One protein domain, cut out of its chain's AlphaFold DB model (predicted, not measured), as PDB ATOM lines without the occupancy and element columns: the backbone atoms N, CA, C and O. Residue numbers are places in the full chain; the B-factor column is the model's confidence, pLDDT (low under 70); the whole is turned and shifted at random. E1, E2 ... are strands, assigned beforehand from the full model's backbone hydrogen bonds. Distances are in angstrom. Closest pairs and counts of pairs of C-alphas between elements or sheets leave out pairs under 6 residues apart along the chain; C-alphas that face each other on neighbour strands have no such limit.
ATOM      1  N   MET A  10     -26.957 -57.436  38.307       98.31
ATOM      2  CA  MET A  10     -27.768 -56.707  37.334       98.31
ATOM      3  C   MET A  10     -27.859 -57.477  36.021       98.31
ATOM      4  O   MET A  10     -26.909 -58.147  35.612       98.31
ATOM      5  N   THR A  11     -28.979 -57.305  35.327       98.44
ATOM      6  CA  THR A  11     -29.220 -57.875  33.998       98.44
ATOM      7  C   THR A  11     -28.860 -56.854  32.925       98.44
ATOM      8  O   THR A  11     -29.310 -55.711  33.010       98.44
ATOM      9  N   LEU A  12     -28.060 -57.252  31.933       97.62
ATOM     10  CA  LEU A  12     -27.811 -56.442  30.739       97.62
ATOM     11  C   LEU A  12     -29.057 -56.442  29.847       97.62
ATOM     12  O   LEU A  12     -29.705 -57.476  29.679       97.62
ATOM     13  N   GLY A  13     -29.375 -55.294  29.270       95.69
ATOM     14  CA  GLY A  13     -30.410 -55.125  28.261       95.69
ATOM     15  C   GLY A  13     -30.166 -53.856  27.454       95.69
ATOM     16  O   GLY A  13     -29.069 -53.301  27.480       95.69
ATOM     17  N   TYR A  14     -31.205 -53.386  26.767       92.88
ATOM     18  CA  TYR A  14     -31.122 -52.240  25.866       92.88
ATOM     19  C   TYR A  14     -32.239 -51.237  26.154       92.88
ATOM     20  O   TYR A  14     -33.371 -51.626  26.456       92.88
ATOM     21  N   ILE A  15     -31.930 -49.947  26.038       92.19
ATOM     22  CA  ILE A  15     -32.929 -48.885  25.893       92.19
ATOM     23  C   ILE A  15     -33.039 -48.566  24.410       92.19
ATOM     24  O   ILE A  15     -32.024 -48.356  23.754       92.19
ATOM     25  N   GLN A  16     -34.264 -48.534  23.896       89.75
ATOM     26  CA  GLN A  16     -34.549 -48.413  22.470       89.75
ATOM     27  C   GLN A  16     -35.566 -47.301  22.223       89.75
ATOM     28  O   GLN A  16     -36.567 -47.191  22.938       89.75
ATOM     29  N   ASN A  17     -35.311 -46.467  21.216       86.88
ATOM     30  CA  ASN A  17     -36.221 -45.404  20.804       86.88
ATOM     31  C   ASN A  17     -36.180 -45.212  19.283       86.88
ATOM     32  O   ASN A  17     -35.135 -45.338  18.642       86.88
ATOM     33  N   ARG A  18     -37.331 -44.864  18.706       83.75
ATOM     34  CA  ARG A  18     -37.465 -44.560  17.283       83.75
ATOM     35  C   ARG A  18     -36.640 -43.352  16.846       83.75
ATOM     36  O   ARG A  18     -36.150 -43.374  15.732       83.75
ATOM     37  N   GLU A  19     -36.518 -42.318  17.672       79.75
ATOM     38  CA  GLU A  19     -35.908 -41.029  17.299       79.75
ATOM     39  C   GLU A  19     -34.489 -40.846  17.852       79.75
ATOM     40  O   GLU A  19     -33.874 -39.809  17.631       79.75
ATOM     41  N   GLY A  20     -33.970 -41.846  18.565       84.38
ATOM     42  CA  GLY A  20     -32.721 -41.748  19.314       84.38
ATOM     43  C   GLY A  20     -32.945 -41.729  20.825       84.38
ATOM     44  O   GLY A  20     -34.023 -41.385  21.320       84.38
ATOM     45  N   VAL A  21     -31.923 -42.129  21.578       86.19
ATOM     46  CA  VAL A  21     -31.929 -42.092  23.044       86.19
ATOM     47  C   VAL A  21     -31.017 -40.954  23.481       86.19
ATOM     48  O   VAL A  21     -29.854 -40.900  23.097       86.19
ATOM     49  N   TYR A  22     -31.547 -40.025  24.274       86.38
ATOM     50  CA  TYR A  22     -30.820 -38.826  24.686       86.38
ATOM     51  C   TYR A  22     -30.958 -38.600  26.185       86.38
ATOM     52  O   TYR A  22     -32.053 -38.708  26.744       86.38
ATOM     53  N   TRP A  23     -29.860 -38.207  26.820       88.38
ATOM     54  CA  TRP A  23     -29.900 -37.534  28.107       88.38
ATOM     55  C   TRP A  23     -29.968 -36.028  27.884       88.38
ATOM     56  O   TRP A  23     -29.259 -35.465  27.049       88.38
ATOM     57  N   THR A  24     -30.830 -35.364  28.643       86.12
ATOM     58  CA  THR A  24     -31.016 -33.917  28.574       86.12
ATOM     59  C   THR A  24     -31.044 -33.370  29.987       86.12
ATOM     60  O   THR A  24     -31.812 -33.871  30.810       86.12
ATOM     61  N   GLU A  25     -30.290 -32.306  30.246       86.50
ATOM     62  CA  GLU A  25     -30.234 -31.670  31.569       86.50
ATOM     63  C   GLU A  25     -31.619 -31.216  32.067       86.50
ATOM     64  O   GLU A  25     -31.936 -31.292  33.254       86.50
ATOM     65  N   LYS A  26     -32.485 -30.778  31.144       84.31
ATOM     66  CA  LYS A  26     -33.852 -30.334  31.440       84.31
ATOM     67  C   LYS A  26     -34.872 -31.288  30.837       84.31
ATOM     68  O   LYS A  26     -34.812 -31.605  29.651       84.31
ATOM     69  N   LYS A  27     -35.875 -31.669  31.634       82.69
ATOM     70  CA  LYS A  27     -37.019 -32.456  31.156       82.69
ATOM     71  C   LYS A  27     -37.735 -31.707  30.031       82.69
ATOM     72  O   LYS A  27     -38.222 -30.592  30.229       82.69
ATOM     73  N   ARG A  28     -37.842 -32.334  28.861       75.31
ATOM     74  CA  ARG A  28     -38.539 -31.757  27.707       75.31
ATOM     75  C   ARG A  28     -40.048 -31.970  27.818       75.31
ATOM     76  O   ARG A  28     -40.506 -32.997  28.314       75.31
ATOM     77  N   LYS A  29     -40.825 -30.993  27.338       79.00
ATOM     78  CA  LYS A  29     -42.290 -31.120  27.201       79.00
ATOM     79  C   LYS A  29     -42.681 -31.970  25.988       79.00
ATOM     80  O   LYS A  29     -43.721 -32.614  26.015       79.00
ATOM     81  N   VAL A  30     -41.842 -31.973  24.949       75.81
ATOM     82  CA  VAL A  30     -42.017 -32.751  23.717       75.81
ATOM     83  C   VAL A  30     -40.673 -33.395  23.381       75.81
ATOM     84  O   VAL A  30     -39.708 -32.679  23.132       75.81
ATOM     85  N   ALA A  31     -40.597 -34.728  23.417       68.12
ATOM     86  CA  ALA A  31     -39.344 -35.467  23.219       68.12
ATOM     87  C   ALA A  31     -38.787 -35.337  21.788       68.12
ATOM     88  O   ALA A  31     -37.577 -35.226  21.628       68.12
ATOM     89  N   ALA A  32     -39.670 -35.251  20.787       66.44
ATOM     90  CA  ALA A  32     -39.309 -35.144  19.370       66.44
ATOM     91  C   ALA A  32     -38.671 -33.805  18.972       66.44
ATOM     92  O   ALA A  32     -38.051 -33.679  17.918       66.44
ATOM     93  N   LEU A  33     -38.819 -32.770  19.804       68.00
ATOM     94  CA  LEU A  33     -38.196 -31.479  19.552       68.00
ATOM     95  C   LEU A  33     -36.799 -31.487  20.164       68.00
ATOM     96  O   LEU A  33     -36.634 -31.193  21.349       68.00
ATOM     97  N   LEU A  34     -35.795 -31.802  19.341       63.06
ATOM     98  CA  LEU A  34     -34.377 -31.722  19.712       63.06
ATOM     99  C   LEU A  34     -33.893 -30.269  19.889       63.06
ATOM    100  O   LEU A  34     -32.912 -30.038  20.596       63.06
ATOM    101  N   ALA A  35     -34.637 -29.282  19.383       55.12
ATOM    102  CA  ALA A  35     -34.366 -27.863  19.587       55.12
ATOM    103  C   ALA A  35     -34.699 -27.416  21.025       55.12
ATOM    104  O   ALA A  35     -35.861 -27.274  21.406       55.12
ATOM    105  N   GLY A  36     -33.666 -27.187  21.834       55.78
ATOM    106  CA  GLY A  36     -33.783 -26.621  23.174       55.78
ATOM    107  C   GLY A  36     -32.409 -26.260  23.727       55.78
ATOM    108  O   GLY A  36     -31.447 -26.989  23.518       55.78
ATOM    109  N   SER A  37     -32.310 -25.128  24.419       57.41
ATOM    110  CA  SER A  37     -31.081 -24.682  25.082       57.41
ATOM    111  C   SER A  37     -30.708 -25.619  26.240       57.41
ATOM    112  O   SER A  37     -31.524 -25.804  27.152       57.41
ATOM    113  N   GLY A  38     -29.487 -26.154  26.240       70.81
ATOM    114  CA  GLY A  38     -28.919 -26.953  27.332       70.81
ATOM    115  C   GLY A  38     -28.118 -28.155  26.835       70.81
ATOM    116  O   GLY A  38     -28.253 -28.569  25.682       70.81
ATOM    117  N   ASN A  39     -27.304 -28.734  27.719       81.06
ATOM    118  CA  ASN A  39     -26.460 -29.871  27.368       81.06
ATOM    119  C   ASN A  39     -27.324 -31.095  27.035       81.06
ATOM    120  O   ASN A  39     -28.217 -31.486  27.796       81.06
ATOM    121  N   THR A  40     -27.060 -31.680  25.870       83.75
ATOM    122  CA  THR A  40     -27.721 -32.888  25.379       83.75
ATOM    123  C   THR A  40     -26.645 -33.886  24.996       83.75
ATOM    124  O   THR A  40     -25.706 -33.534  24.288       83.75
ATOM    125  N   ILE A  41     -26.788 -35.117  25.472       86.00
ATOM    126  CA  ILE A  41     -25.864 -36.210  25.183       86.00
ATOM    127  C   ILE A  41     -26.670 -37.305  24.504       86.00
ATOM    128  O   ILE A  41     -27.683 -37.756  25.042       86.00
ATOM    129  N   GLN A  42     -26.239 -37.720  23.318       85.06
ATOM    130  CA  GLN A  42     -26.788 -38.908  22.687       85.06
ATOM    131  C   GLN A  42     -26.245 -40.145  23.405       85.06
ATOM    132  O   GLN A  42     -25.035 -40.326  23.509       85.06
ATOM    133  N   LEU A  43     -27.147 -40.973  23.923       86.75
ATOM    134  CA  LEU A  43     -26.802 -42.220  24.589       86.75
ATOM    135  C   LEU A  43     -26.858 -43.344  23.551       86.75
ATOM    136  O   LEU A  43     -27.945 -43.740  23.131       86.75
ATOM    137  N   GLY A  44     -25.689 -43.846  23.157       83.12
ATOM    138  CA  GLY A  44     -25.547 -44.950  22.208       83.12
ATOM    139  C   GLY A  44     -25.600 -44.552  20.732       83.12
ATOM    140  O   GLY A  44     -25.708 -43.376  20.365       83.12
ATOM    141  N   ASP A  45     -25.488 -45.565  19.879       80.50
ATOM    142  CA  ASP A  45     -25.331 -45.390  18.442       80.50
ATOM    143  C   ASP A  45     -26.667 -45.141  17.742       80.50
ATOM    144  O   ASP A  45     -27.722 -45.659  18.131       80.50
ATOM    145  N   LEU A  46     -26.607 -44.360  16.658       80.81
ATOM    146  CA  LEU A  46     -27.709 -44.341  15.708       80.81
ATOM    147  C   LEU A  46     -27.670 -45.630  14.897       80.81
ATOM    148  O   LEU A  46     -26.664 -45.939  14.257       80.81
ATOM    149  N   THR A  47     -28.776 -46.360  14.883       78.12
ATOM    150  CA  THR A  47     -28.904 -47.560  14.061       78.12
ATOM    151  C   THR A  47     -29.523 -47.211  12.707       78.12
ATOM    152  O   THR A  47     -30.243 -46.221  12.552       78.12
ATOM    153  N   SER A  48     -29.293 -48.060  11.704       76.69
ATOM    154  CA  SER A  48     -29.989 -47.981  10.414       76.69
ATOM    155  C   SER A  48     -31.422 -48.533  10.464       76.69
ATOM    156  O   SER A  48     -32.099 -48.571   9.435       76.69
ATOM    157  N   ASN A  49     -31.907 -48.967  11.637       77.62
ATOM    158  CA  ASN A  49     -33.254 -49.493  11.811       77.62
ATOM    159  C   ASN A  49     -34.277 -48.338  11.825       77.62
ATOM    160  O   ASN A  49     -34.300 -47.552  12.775       77.62
ATOM    161  N   PRO A  50     -35.198 -48.261  10.846       74.06
ATOM    162  CA  PRO A  50     -36.166 -47.164  10.751       74.06
ATOM    163  C   PRO A  50     -37.214 -47.156  11.880       74.06
ATOM    164  O   PRO A  50     -37.945 -46.177  12.043       74.06
ATOM    165  N   PHE A  51     -37.310 -48.236  12.657       77.06
ATOM    166  CA  PHE A  51     -38.216 -48.355  13.799       77.06
ATOM    167  C   PHE A  51     -37.516 -48.142  15.146       77.06
ATOM    168  O   PHE A  51     -38.190 -47.904  16.146       77.06
ATOM    169  N   CYS A  52     -36.183 -48.198  15.177       78.19
ATOM    170  CA  CYS A  52     -35.376 -48.078  16.387       78.19
ATOM    171  C   CYS A  52     -34.067 -47.356  16.065       78.19
ATOM    172  O   CYS A  52     -32.997 -47.961  16.098       78.19
ATOM    173  N   MET A  53     -34.144 -46.070  15.712       80.06
ATOM    174  CA  MET A  53     -32.963 -45.333  15.262       80.06
ATOM    175  C   MET A  53     -31.931 -45.102  16.363       80.06
ATOM    176  O   MET A  53     -30.822 -44.723  16.022       80.06
ATOM    177  N   GLY A  54     -32.238 -45.320  17.645       86.69
ATOM    178  CA  GLY A  54     -31.224 -45.301  18.699       86.69
ATOM    179  C   GLY A  54     -31.374 -46.449  19.676       86.69
ATOM    180  O   GLY A  54     -32.483 -46.748  20.135       86.69
ATOM    181  N   GLU A  55     -30.238 -47.038  20.024       89.88
ATOM    182  CA  GLU A  55     -30.137 -48.032  21.078       89.88
ATOM    183  C   GLU A  55     -28.890 -47.813  21.934       89.88
ATOM    184  O   GLU A  55     -27.852 -47.354  21.461       89.88
ATOM    185  N   THR A  56     -28.999 -48.138  23.218       91.56
ATOM    186  CA  THR A  56     -27.866 -48.115  24.143       91.56
ATOM    187  C   THR A  56     -27.978 -49.255  25.138       91.56
ATOM    188  O   THR A  56     -29.081 -49.609  25.575       91.56
ATOM    189  N   GLU A  57     -26.837 -49.842  25.483       93.81
ATOM    190  CA  GLU A  57     -26.761 -50.845  26.534       93.81
ATOM    191  C   GLU A  57     -27.124 -50.236  27.888       93.81
ATOM    192  O   GLU A  57     -26.722 -49.129  28.247       93.81
ATOM    193  N   ALA A  58     -27.884 -50.990  28.672       96.06
ATOM    194  CA  ALA A  58     -28.278 -50.579  30.002       96.06
ATOM    195  C   ALA A  58     -28.329 -51.767  30.954       96.06
ATOM    196  O   ALA A  58     -28.767 -52.867  30.616       96.06
ATOM    197  N   TRP A  59     -27.934 -51.520  32.194       97.69
ATOM    198  CA  TRP A  59     -27.971 -52.503  33.261       97.69
ATOM    199  C   TRP A  59     -29.190 -52.269  34.144       97.69
ATOM    200  O   TRP A  59     -29.354 -51.195  34.724       97.69
ATOM    201  N   ASN A  60     -30.026 -53.293  34.295       98.19
ATOM    202  CA  ASN A  60     -31.220 -53.269  35.130       98.19
ATOM    203  C   ASN A  60     -30.979 -53.987  36.462       98.19
ATOM    204  O   ASN A  60     -30.797 -55.207  36.505       98.19
ATOM    205  N   CYS A  61     -31.033 -53.243  37.568       98.31
ATOM    206  CA  CYS A  61     -31.120 -53.829  38.898       98.31
ATOM    207  C   CYS A  61     -32.586 -53.978  39.320       98.31
ATOM    208  O   CYS A  61     -33.204 -53.059  39.866       98.31
ATOM    209  N   GLN A  62     -33.125 -55.187  39.180       97.12
ATOM    210  CA  GLN A  62     -34.512 -55.473  39.553       97.12
ATOM    211  C   GLN A  62     -34.795 -55.338  41.056       97.12
ATOM    212  O   GLN A  62     -35.950 -55.150  41.445       97.12
ATOM    213  N   ALA A  63     -33.765 -55.438  41.899       97.62
ATOM    214  CA  ALA A  63     -33.917 -55.417  43.347       97.62
ATOM    215  C   ALA A  63     -34.156 -54.014  43.918       97.62
ATOM    216  O   ALA A  63     -34.965 -53.876  44.829       97.62
ATOM    217  N   CYS A  64     -33.470 -52.994  43.393       97.00
ATOM    218  CA  CYS A  64     -33.628 -51.603  43.838       97.00
ATOM    219  C   CYS A  64     -34.294 -50.691  42.797       97.00
ATOM    220  O   CYS A  64     -34.509 -49.520  43.076       97.00
ATOM    221  N   LYS A  65     -34.681 -51.245  41.637       97.06
ATOM    222  CA  LYS A  65     -35.378 -50.543  40.544       97.06
ATOM    223  C   LYS A  65     -34.546 -49.436  39.892       97.06
ATOM    224  O   LYS A  65     -35.090 -48.447  39.412       97.06
ATOM    225  N   THR A  66     -33.233 -49.644  39.825       97.19
ATOM    226  CA  THR A  66     -32.295 -48.724  39.173       97.19
ATOM    227  C   THR A  66     -31.876 -49.251  37.807       97.19
ATOM    228  O   THR A  66     -31.481 -50.413  37.685       97.19
ATOM    229  N   ILE A  67     -31.902 -48.372  36.805       97.38
ATOM    230  CA  ILE A  67     -31.269 -48.575  35.499       97.38
ATOM    231  C   ILE A  67     -29.987 -47.740  35.445       97.38
ATOM    232  O   ILE A  67     -29.992 -46.582  35.857       97.38
TER     233      ILE A  67
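This is residues 10 to 67 of the 82 residues of an uncharacterized protein of Firmicutes bacterium CAG:466 (UniProt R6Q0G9). There is little regular structure here: a long two-stranded ribbon, E1 and E4, and a short hairpin, E2 and E3, set off from it, with the loop of residues 25 to 39 at the hairpin's end. The 58 printed residues run E1, E2, E3, E4, both pairs antiparallel; the class is all strand, with 21 residues in named elements. It is only just loose, close to compact, with a radius of gyration of the C-alphas of 12.8 A and spans of 36 by 27 by 16 A.

Find C-alpha 11 at (-29.220, -57.875, 33.998); from there E1 runs 19.5 A to residue 17. E2 is residues 22 to 24, E3 residues 40 to 42. E4, residues 54 to 61, runs 21.9 A to C-alpha 61 at (-31.120, -53.829, 38.898).

Between E1 and E4, at 146 degrees, look for N 13 and O 58, 2.8 A apart. In the hairpin of E2 and E3, at 165 degrees, N 23 and O 41 are 2.8 A apart. E1 and E3 are apart, as are E2 and E4.

The printed part has no cut. The links E2 to E3 and E3 to E4 are long. Residues 31 to 37 have pLDDT under 70.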